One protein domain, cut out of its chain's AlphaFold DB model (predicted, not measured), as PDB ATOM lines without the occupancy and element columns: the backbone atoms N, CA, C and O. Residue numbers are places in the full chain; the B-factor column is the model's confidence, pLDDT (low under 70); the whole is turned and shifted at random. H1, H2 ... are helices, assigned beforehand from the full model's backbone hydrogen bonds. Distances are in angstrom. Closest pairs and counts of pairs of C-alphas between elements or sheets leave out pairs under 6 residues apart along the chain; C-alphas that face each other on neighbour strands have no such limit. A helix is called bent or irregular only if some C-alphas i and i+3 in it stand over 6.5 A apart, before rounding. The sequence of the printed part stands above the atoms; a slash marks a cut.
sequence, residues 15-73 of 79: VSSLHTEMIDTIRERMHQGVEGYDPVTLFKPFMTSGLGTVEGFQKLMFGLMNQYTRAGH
ATOM      1  N   VAL A  15     120.469 101.997  82.651       79.62
ATOM      2  CA  VAL A  15     119.822 100.939  81.850       79.62
ATOM      3  C   VAL A  15     118.446 100.545  82.393       79.62
ATOM      4  O   VAL A  15     117.878  99.533  81.978       79.62
ATOM      5  N   SER A  16     117.898 101.306  83.344       77.62
ATOM      6  CA  SER A  16     116.609 100.992  83.970       77.62
ATOM      7  C   SER A  16     115.457 101.003  82.958       77.62
ATOM      8  O   SER A  16     114.574 100.149  83.021       77.62
ATOM      9  N   SER A  17     115.501 101.900  81.969       77.81
ATOM     10  CA  SER A  17     114.530 101.949  80.867       77.81
ATOM     11  C   SER A  17     114.546 100.678  80.013       77.81
ATOM     12  O   SER A  17     113.492 100.094  79.773       77.81
ATOM     13  N   LEU A  18     115.737 100.201  79.636       81.88
ATOM     14  CA  LEU A  18     115.926  98.960  78.881       81.88
ATOM     15  C   LEU A  18     115.355  97.756  79.639       81.88
ATOM     16  O   LEU A  18     114.698  96.894  79.055       81.88
ATOM     17  N   HIS A  19     115.599  97.699  80.950       74.38
ATOM     18  CA  HIS A  19     115.065  96.635  81.791       74.38
ATOM     19  C   HIS A  19     113.529  96.636  81.787       74.38
ATOM     20  O   HIS A  19     112.917  95.589  81.580       74.38
ATOM     21  N   THR A  20     112.908  97.801  81.969       81.75
ATOM     22  CA  THR A  20     111.445  97.940  81.957       81.75
ATOM     23  C   THR A  20     110.842  97.516  80.617       81.75
ATOM     24  O   THR A  20     109.930  96.693  80.598       81.75
ATOM     25  N   GLU A  21     111.392  97.990  79.498       82.88
ATOM     26  CA  GLU A  21     110.899  97.667  78.151       82.88
ATOM     27  C   GLU A  21     110.997  96.164  77.835       82.88
ATOM     28  O   GLU A  21     110.080  95.565  77.261       82.88
ATOM     29  N   MET A  22     112.084  95.522  78.269       84.69
ATOM     30  CA  MET A  22     112.260  94.081  78.116       84.69
ATOM     31  C   MET A  22     111.210  93.297  78.914       84.69
ATOM     32  O   MET A  22     110.611  92.360  78.381       84.69
ATOM     33  N   ILE A  23     110.964  93.676  80.174       83.81
ATOM     34  CA  ILE A  23     109.964  93.016  81.026       83.81
ATOM     35  C   ILE A  23     108.555  93.183  80.454       83.81
ATOM     36  O   ILE A  23     107.803  92.208  80.416       83.81
ATOM     37  N   ASP A  24     108.207  94.374  79.972       86.69
ATOM     38  CA  ASP A  24     106.899  94.620  79.365       86.69
ATOM     39  C   ASP A  24     106.714  93.816  78.077       86.69
ATOM     40  O   ASP A  24     105.681  93.174  77.900       86.69
ATOM     41  N   THR A  25     107.749  93.725  77.238       82.94
ATOM     42  CA  THR A  25     107.721  92.878  76.037       82.94
ATOM     43  C   THR A  25     107.521  91.405  76.394       82.94
ATOM     44  O   THR A  25     106.709  90.717  75.779       82.94
ATOM     45  N   ILE A  26     108.237  90.896  77.400       81.69
ATOM     46  CA  ILE A  26     108.083  89.508  77.858       81.69
ATOM     47  C   ILE A  26     106.660  89.269  78.375       81.69
ATOM     48  O   ILE A  26     106.039  88.264  78.026       81.69
ATOM     49  N   ARG A  27     106.135  90.201  79.179       81.38
ATOM     50  CA  ARG A  27     104.779  90.143  79.733       81.38
ATOM     51  C   ARG A  27     103.729  90.113  78.623       81.38
ATOM     52  O   ARG A  27     102.837  89.274  78.664       81.38
ATOM     53  N   GLU A  28     103.857  90.977  77.622       84.50
ATOM     54  CA  GLU A  28     102.989  91.023  76.444       84.50
ATOM     55  C   GLU A  28     102.967  89.668  75.716       84.50
ATOM     56  O   GLU A  28     101.903  89.093  75.486       84.50
ATOM     57  N   ARG A  29     104.143  89.100  75.414       80.06
ATOM     58  CA  ARG A  29     104.256  87.805  74.718       80.06
ATOM     59  C   ARG A  29     103.709  86.639  75.542       80.06
ATOM     60  O   ARG A  29     103.103  85.730  74.976       80.06
ATOM     61  N   MET A  30     103.869  86.688  76.864       77.75
ATOM     62  CA  MET A  30     103.271  85.728  77.794       77.75
ATOM     63  C   MET A  30     101.738  85.829  77.791       77.75
ATOM     64  O   MET A  30     101.060  84.807  77.711       77.75
ATOM     65  N   HIS A  31     101.175  87.043  77.824       77.56
ATOM     66  CA  HIS A  31      99.723  87.255  77.748       77.56
ATOM     67  C   HIS A  31      99.123  86.816  76.411       77.56
ATOM     68  O   HIS A  31      98.006  86.307  76.380       77.56
ATOM     69  N   GLN A  32      99.869  86.976  75.319       82.00
ATOM     70  CA  GLN A  32      99.471  86.518  73.989       82.00
ATOM     71  C   GLN A  32      99.551  84.988  73.827       82.00
ATOM     72  O   GLN A  32      99.135  84.470  72.793       82.00
ATOM     73  N   GLY A  33     100.065  84.256  74.827       69.81
ATOM     74  CA  GLY A  33     100.135  82.794  74.808       69.81
ATOM     75  C   GLY A  33     101.049  82.244  73.713       69.81
ATOM     76  O   GLY A  33     100.828  81.132  73.237       69.81
ATOM     77  N   VAL A  34     102.047  83.025  73.283       70.31
ATOM     78  CA  VAL A  34     102.972  82.623  72.218       70.31
ATOM     79  C   VAL A  34     103.757  81.392  72.677       70.31
ATOM     80  O   VAL A  34     104.397  81.414  73.732       70.31
ATOM     81  N   GLU A  35     103.725  80.317  71.887       63.84
ATOM     82  CA  GLU A  35     104.475  79.091  72.176       63.84
ATOM     83  C   GLU A  35     105.966  79.414  72.396       63.84
ATOM     84  O   GLU A  35     106.603  80.081  71.582       63.84
ATOM     85  N   GLY A  36     106.519  78.981  73.535       62.53
ATOM     86  CA  GLY A  36     107.901  79.276  73.945       62.53
ATOM     87  C   GLY A  36     108.071  80.450  74.922       62.53
ATOM     88  O   GLY A  36     109.143  80.569  75.511       62.53
ATOM     89  N   TYR A  37     107.026  81.247  75.176       65.62
ATOM     90  CA  TYR A  37     106.985  82.279  76.233       65.62
ATOM     91  C   TYR A  37     106.261  81.806  77.505       65.62
ATOM     92  O   TYR A  37     105.738  82.610  78.276       65.62
ATOM     93  N   ASP A  38     106.239  80.493  77.749       72.69
ATOM     94  CA  ASP A  38     105.790  79.958  79.033       72.69
ATOM     95  C   ASP A  38     106.717  80.499  80.143       72.69
ATOM     96  O   ASP A  38     107.943  80.343  80.029       72.69
ATOM     97  N   PRO A  39     106.178  81.114  81.216       66.25
ATOM     98  CA  PRO A  39     106.976  81.630  82.323       66.25
ATOM     99  C   PRO A  39     107.972  80.589  82.855       66.25
ATOM    100  O   PRO A  39     109.131  80.914  83.100       66.25
ATOM    101  N   VAL A  40     107.597  79.311  82.937       68.19
ATOM    102  CA  VAL A  40     108.481  78.230  83.400       68.19
ATOM    103  C   VAL A  40     109.693  78.043  82.479       68.19
ATOM    104  O   VAL A  40     110.797  77.763  82.951       68.19
ATOM    105  N   THR A  41     109.522  78.222  81.168       72.94
ATOM    106  CA  THR A  41     110.609  78.107  80.183       72.94
ATOM    107  C   THR A  41     111.507  79.342  80.184       72.94
ATOM    108  O   THR A  41     112.725  79.204  80.079       72.94
ATOM    109  N   LEU A  42     110.941  80.534  80.393       71.06
ATOM    110  CA  LEU A  42     111.697  81.785  80.508       71.06
ATOM    111  C   LEU A  42     112.540  81.845  81.788       71.06
ATOM    112  O   LEU A  42     113.665  82.340  81.768       71.06
ATOM    113  N   PHE A  43     112.028  81.303  82.896       70.44
ATOM    114  CA  PHE A  43     112.756  81.246  84.165       70.44
ATOM    115  C   PHE A  43     113.729  80.068  84.256       70.44
ATOM    116  O   PHE A  43     114.644  80.105  85.079       70.44
ATOM    117  N   LYS A  44     113.574  79.033  83.418       69.94
ATOM    118  CA  LYS A  44     114.425  77.830  83.422       69.94
ATOM    119  C   LYS A  44     115.921  78.158  83.416       69.94
ATOM    120  O   LYS A  44     116.585  77.689  84.332       69.94
ATOM    121  N   PRO A  45     116.448  78.997  82.503       65.31
ATOM    122  CA  PRO A  45     117.860  79.375  82.498       65.31
ATOM    123  C   PRO A  45     118.296  80.022  83.815       65.31
ATOM    124  O   PRO A  45     119.350  79.698  84.345       65.31
ATOM    125  N   PHE A  46     117.472  80.881  84.411       63.72
ATOM    126  CA  PHE A  46     117.807  81.538  85.678       63.72
ATOM    127  C   PHE A  46     117.821  80.565  86.863       63.72
ATOM    128  O   PHE A  46     118.678  80.690  87.742       63.72
ATOM    129  N   MET A  47     116.925  79.572  86.857       67.06
ATOM    130  CA  MET A  47     116.877  78.497  87.852       67.06
ATOM    131  C   MET A  47     118.021  77.490  87.677       67.06
ATOM    132  O   MET A  47     118.619  77.063  88.661       67.06
ATOM    133  N   THR A  48     118.355  77.115  86.438       63.16
ATOM    134  CA  THR A  48     119.371  76.091  86.145       63.16
ATOM    135  C   THR A  48     120.792  76.634  86.140       63.16
ATOM    136  O   THR A  48     121.724  75.902  86.451       63.16
ATOM    137  N   SER A  49     120.987  77.902  85.776       59.44
ATOM    138  CA  SER A  49     122.322  78.489  85.623       59.44
ATOM    139  C   SER A  49     122.861  79.109  86.914       59.44
ATOM    140  O   SER A  49     123.961  79.652  86.906       59.44
ATOM    141  N   GLY A  50     122.101  79.097  88.017       57.59
ATOM    142  CA  GLY A  50     122.487  79.777  89.261       57.59
ATOM    143  C   GLY A  50     122.593  81.306  89.128       57.59
ATOM    144  O   GLY A  50     122.923  81.980  90.100       57.59
ATOM    145  N   LEU A  51     122.285  81.866  87.951       58.38
ATOM    146  CA  LEU A  51     122.301  83.300  87.642       58.38
ATOM    147  C   LEU A  51     121.183  84.070  88.353       58.38
ATOM    148  O   LEU A  51     121.285  85.282  88.494       58.38
ATOM    149  N   GLY A  52     120.148  83.379  88.845       59.88
ATOM    150  CA  GLY A  52     119.179  83.962  89.779       59.88
ATOM    151  C   GLY A  52     119.761  84.267  91.167       59.88
ATOM    152  O   GLY A  52     119.063  84.829  92.006       59.88
ATOM    153  N   THR A  53     121.020  83.899  91.429       63.50
ATOM    154  CA  THR A  53     121.722  84.192  92.683       63.50
ATOM    155  C   THR A  53     122.773  85.281  92.480       63.50
ATOM    156  O   THR A  53     123.376  85.406  91.411       63.50
ATOM    157  N   VAL A  54     123.046  86.036  93.545       64.31
ATOM    158  CA  VAL A  54     124.114  87.051  93.582       64.31
ATOM    159  C   VAL A  54     125.473  86.452  93.186       64.31
ATOM    160  O   VAL A  54     126.258  87.106  92.508       64.31
ATOM    161  N   GLU A  55     125.733  85.188  93.527       66.31
ATOM    162  CA  GLU A  55     126.972  84.486  93.171       66.31
ATOM    163  C   GLU A  55     127.078  84.185  91.663       66.31
ATOM    164  O   GLU A  55     128.149  84.317  91.067       66.31
ATOM    165  N   GLY A  56     125.969  83.822  91.013       70.00
ATOM    166  CA  GLY A  56     125.933  83.628  89.562       70.00
ATOM    167  C   GLY A  56     126.213  84.926  88.803       70.00
ATOM    168  O   GLY A  56     127.005  84.936  87.859       70.00
ATOM    169  N   PHE A  57     125.638  86.037  89.270       72.94
ATOM    170  CA  PHE A  57     125.930  87.366  88.733       72.94
ATOM    171  C   PHE A  57     127.408  87.752  88.910       72.94
ATOM    172  O   PHE A  57     128.040  88.218  87.961       72.94
ATOM    173  N   GLN A  58     127.990  87.488  90.086       72.81
ATOM    174  CA  GLN A  58     129.419  87.715  90.338       72.81
ATOM    175  C   GLN A  58     130.300  86.936  89.351       72.81
ATOM    176  O   GLN A  58     131.196  87.519  88.744       72.81
ATOM    177  N   LYS A  59     130.031  85.642  89.127       74.44
ATOM    178  CA  LYS A  59     130.796  84.814  88.173       74.44
ATOM    179  C   LYS A  59     130.687  85.325  86.737       74.44
ATOM    180  O   LYS A  59     131.689  85.336  86.024       74.44
ATOM    181  N   LEU A  60     129.502  85.775  86.323       80.31
ATOM    182  CA  LEU A  60     129.288  86.358  84.998       80.31
ATOM    183  C   LEU A  60     130.094  87.654  84.824       80.31
ATOM    184  O   LEU A  60     130.771  87.822  83.809       80.31
ATOM    185  N   MET A  61     130.084  88.535  85.829       77.25
ATOM    186  CA  MET A  61     130.883  89.765  85.823       77.25
ATOM    187  C   MET A  61     132.386  89.493  85.793       77.25
ATOM    188  O   MET A  61     133.091  90.082  84.973       77.25
ATOM    189  N   PHE A  62     132.879  88.559  86.610       79.25
ATOM    190  CA  PHE A  62     134.282  88.142  86.561       79.25
ATOM    191  C   PHE A  62     134.664  87.540  85.202       79.25
ATOM    192  O   PHE A  62     135.758  87.800  84.707       79.25
ATOM    193  N   GLY A  63     133.765  86.779  84.571       77.25
ATOM    194  CA  GLY A  63     133.968  86.244  83.224       77.25
ATOM    195  C   GLY A  63     134.113  87.341  82.168       77.25
ATOM    196  O   GLY A  63     135.071  87.323  81.395       77.25
ATOM    197  N   LEU A  64     133.211  88.327  82.179       77.69
ATOM    198  CA  LEU A  64     133.269  89.480  81.278       77.69
ATOM    199  C   LEU A  64     134.522  90.327  81.513       77.69
ATOM    200  O   LEU A  64     135.185  90.687  80.546       77.69
ATOM    201  N   MET A  65     134.892  90.586  82.772       79.12
ATOM    202  CA  MET A  65     136.113  91.320  83.120       79.12
ATOM    203  C   MET A  65     137.367  90.582  82.639       79.12
ATOM    204  O   MET A  65     138.224  91.190  82.008       79.12
ATOM    205  N   ASN A  66     137.464  89.265  82.848       75.69
ATOM    206  CA  ASN A  66     138.584  88.474  82.328       75.69
ATOM    207  C   ASN A  66     138.655  88.497  80.797       75.69
ATOM    208  O   ASN A  66     139.748  88.515  80.228       75.69
ATOM    209  N   GLN A  67     137.508  88.495  80.119       68.44
ATOM    210  CA  GLN A  67     137.456  88.579  78.665       68.44
ATOM    211  C   GLN A  67     137.857  89.973  78.158       68.44
ATOM    212  O   GLN A  67     138.608  90.066  77.188       68.44
ATOM    213  N   TYR A  68     137.437  91.036  78.849       62.88
ATOM    214  CA  TYR A  68     137.824  92.418  78.551       62.88
ATOM    215  C   TYR A  68     139.320  92.661  78.785       62.88
ATOM    216  O   TYR A  68     140.004  93.193  77.915       62.88
ATOM    217  N   THR A  69     139.866  92.184  79.906       61.94
ATOM    218  CA  THR A  69     141.304  92.268  80.215       61.94
ATOM    219  C   THR A  69     142.146  91.491  79.200       61.94
ATOM    220  O   THR A  69     143.242  91.913  78.844       61.94
ATOM    221  N   ARG A  70     141.628  90.376  78.666       58.03
ATOM    222  CA  ARG A  70     142.299  89.614  77.601       58.03
ATOM    223  C   ARG A  70     142.237  90.308  76.235       58.03
ATOM    224  O   ARG A  70     143.139  90.102  75.425       58.03
ATOM    225  N   ALA A  71     141.200  91.102  75.975       57.38
ATOM    226  CA  ALA A  71     141.063  91.890  74.751       57.38
ATOM    227  C   ALA A  71     141.916  93.174  74.774       57.38
ATOM    228  O   ALA A  71     142.403  93.586  73.731       57.38
ATOM    229  N   GLY A  72     142.175  93.757  75.950       54.25
ATOM    230  CA  GLY A  72     143.005  94.961  76.107       54.25
ATOM    231  C   GLY A  72     144.526  94.758  76.019       54.25
ATOM    232  O   GLY A  72     145.265  95.723  76.176       54.25
ATOM    233  N   HIS A  73     145.021  93.534  75.792       53.31
ATOM    234  CA  HIS A  73     146.462  93.223  75.728       53.31
ATOM    235  C   HIS A  73     146.978  92.950  74.298       53.31
ATOM    236  O   HIS A  73     148.046  92.365  74.139       53.31
TER     237      HIS A  73
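This is residues 15 to 73 of the 79 residues of an uncharacterized protein of Nitrincola lacisaponensis (UniProt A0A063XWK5). Three helices are strung out along an open, bent path, with no helix touching another: H1 and H2 make a wide V that closes at the link between them, and H3 runs on beyond the other end of H2 as a long arm. The far part of H3 with the last printed residues, residues 61 to 73, sticks out at one end of the longest axis, residues 31 to 36, the last residue of H1 and the first part of the link to H2, stand free at the other end, and residues 15 to 25, of which 16 to 25 belong to H1, also stand free. The printed part has 59 residues with three named helices, in the order H1, H2, H3, and no named strand; the class is all helix. The whole is only just loose, close to extended, with a radius of gyration of the C-alphas of 15.4 A, and its C-alphas span 47 by 26 by 19 A.

H1, residues 16 to 31, and H2, residues 39 to 48, are close but not clearly touching, with 1 pair of C-alphas within 8 A. That closest pair is Met 30 and Pro 39, whose C-alphas are 7.1 A apart. The two helices run opposite ways at a steep tilt of 52 degrees, and their centres are 15.8 A apart. H3, residues 54 to 71, is apart from H2, which it follows in the chain. H1 and H3 are apart too. In H1 and H3 every O i to N i+4 pair is within hydrogen-bond range; in H2 4 of 6 are.

H1 begins with C-alpha 16 at (116.609, 100.992, 83.970) and measures 22.6 A from first to last C-alpha. H2 begins with C-alpha 39 at (106.976, 81.630, 82.323) and measures 14.1 A. H2 is only just irregular: C-alphas 42 and 45 are 6.9 A apart, and its line is a rough one. H3, the longest helix with 18 residues, measures 25.8 A and ends with C-alpha 71 at (141.063, 91.890, 74.751).

The outline is elongated. The two C-alphas farthest apart are those of Gln 32 and His 73, at 47.5 A, while the first and last printed C-alphas, Val 15 and His 73, are 28.4 A apart. The printed part has no cut. The link from H1 to H2 has 7 residues and is short; the link from H2 to H3 has 5 and is tight; no link is long. Residues 15 to 25, of which 16 to 25 belong to H1, stand free, as do residues 31 to 36 and residues 61 to 73, of which 61 to 71 belong to H3. The mean pLDDT of the printed part is 71.6. Confidence is under 70 at residue 33, residues 35 to 37, 39 to 40, 44 to 55 and 67 to 73.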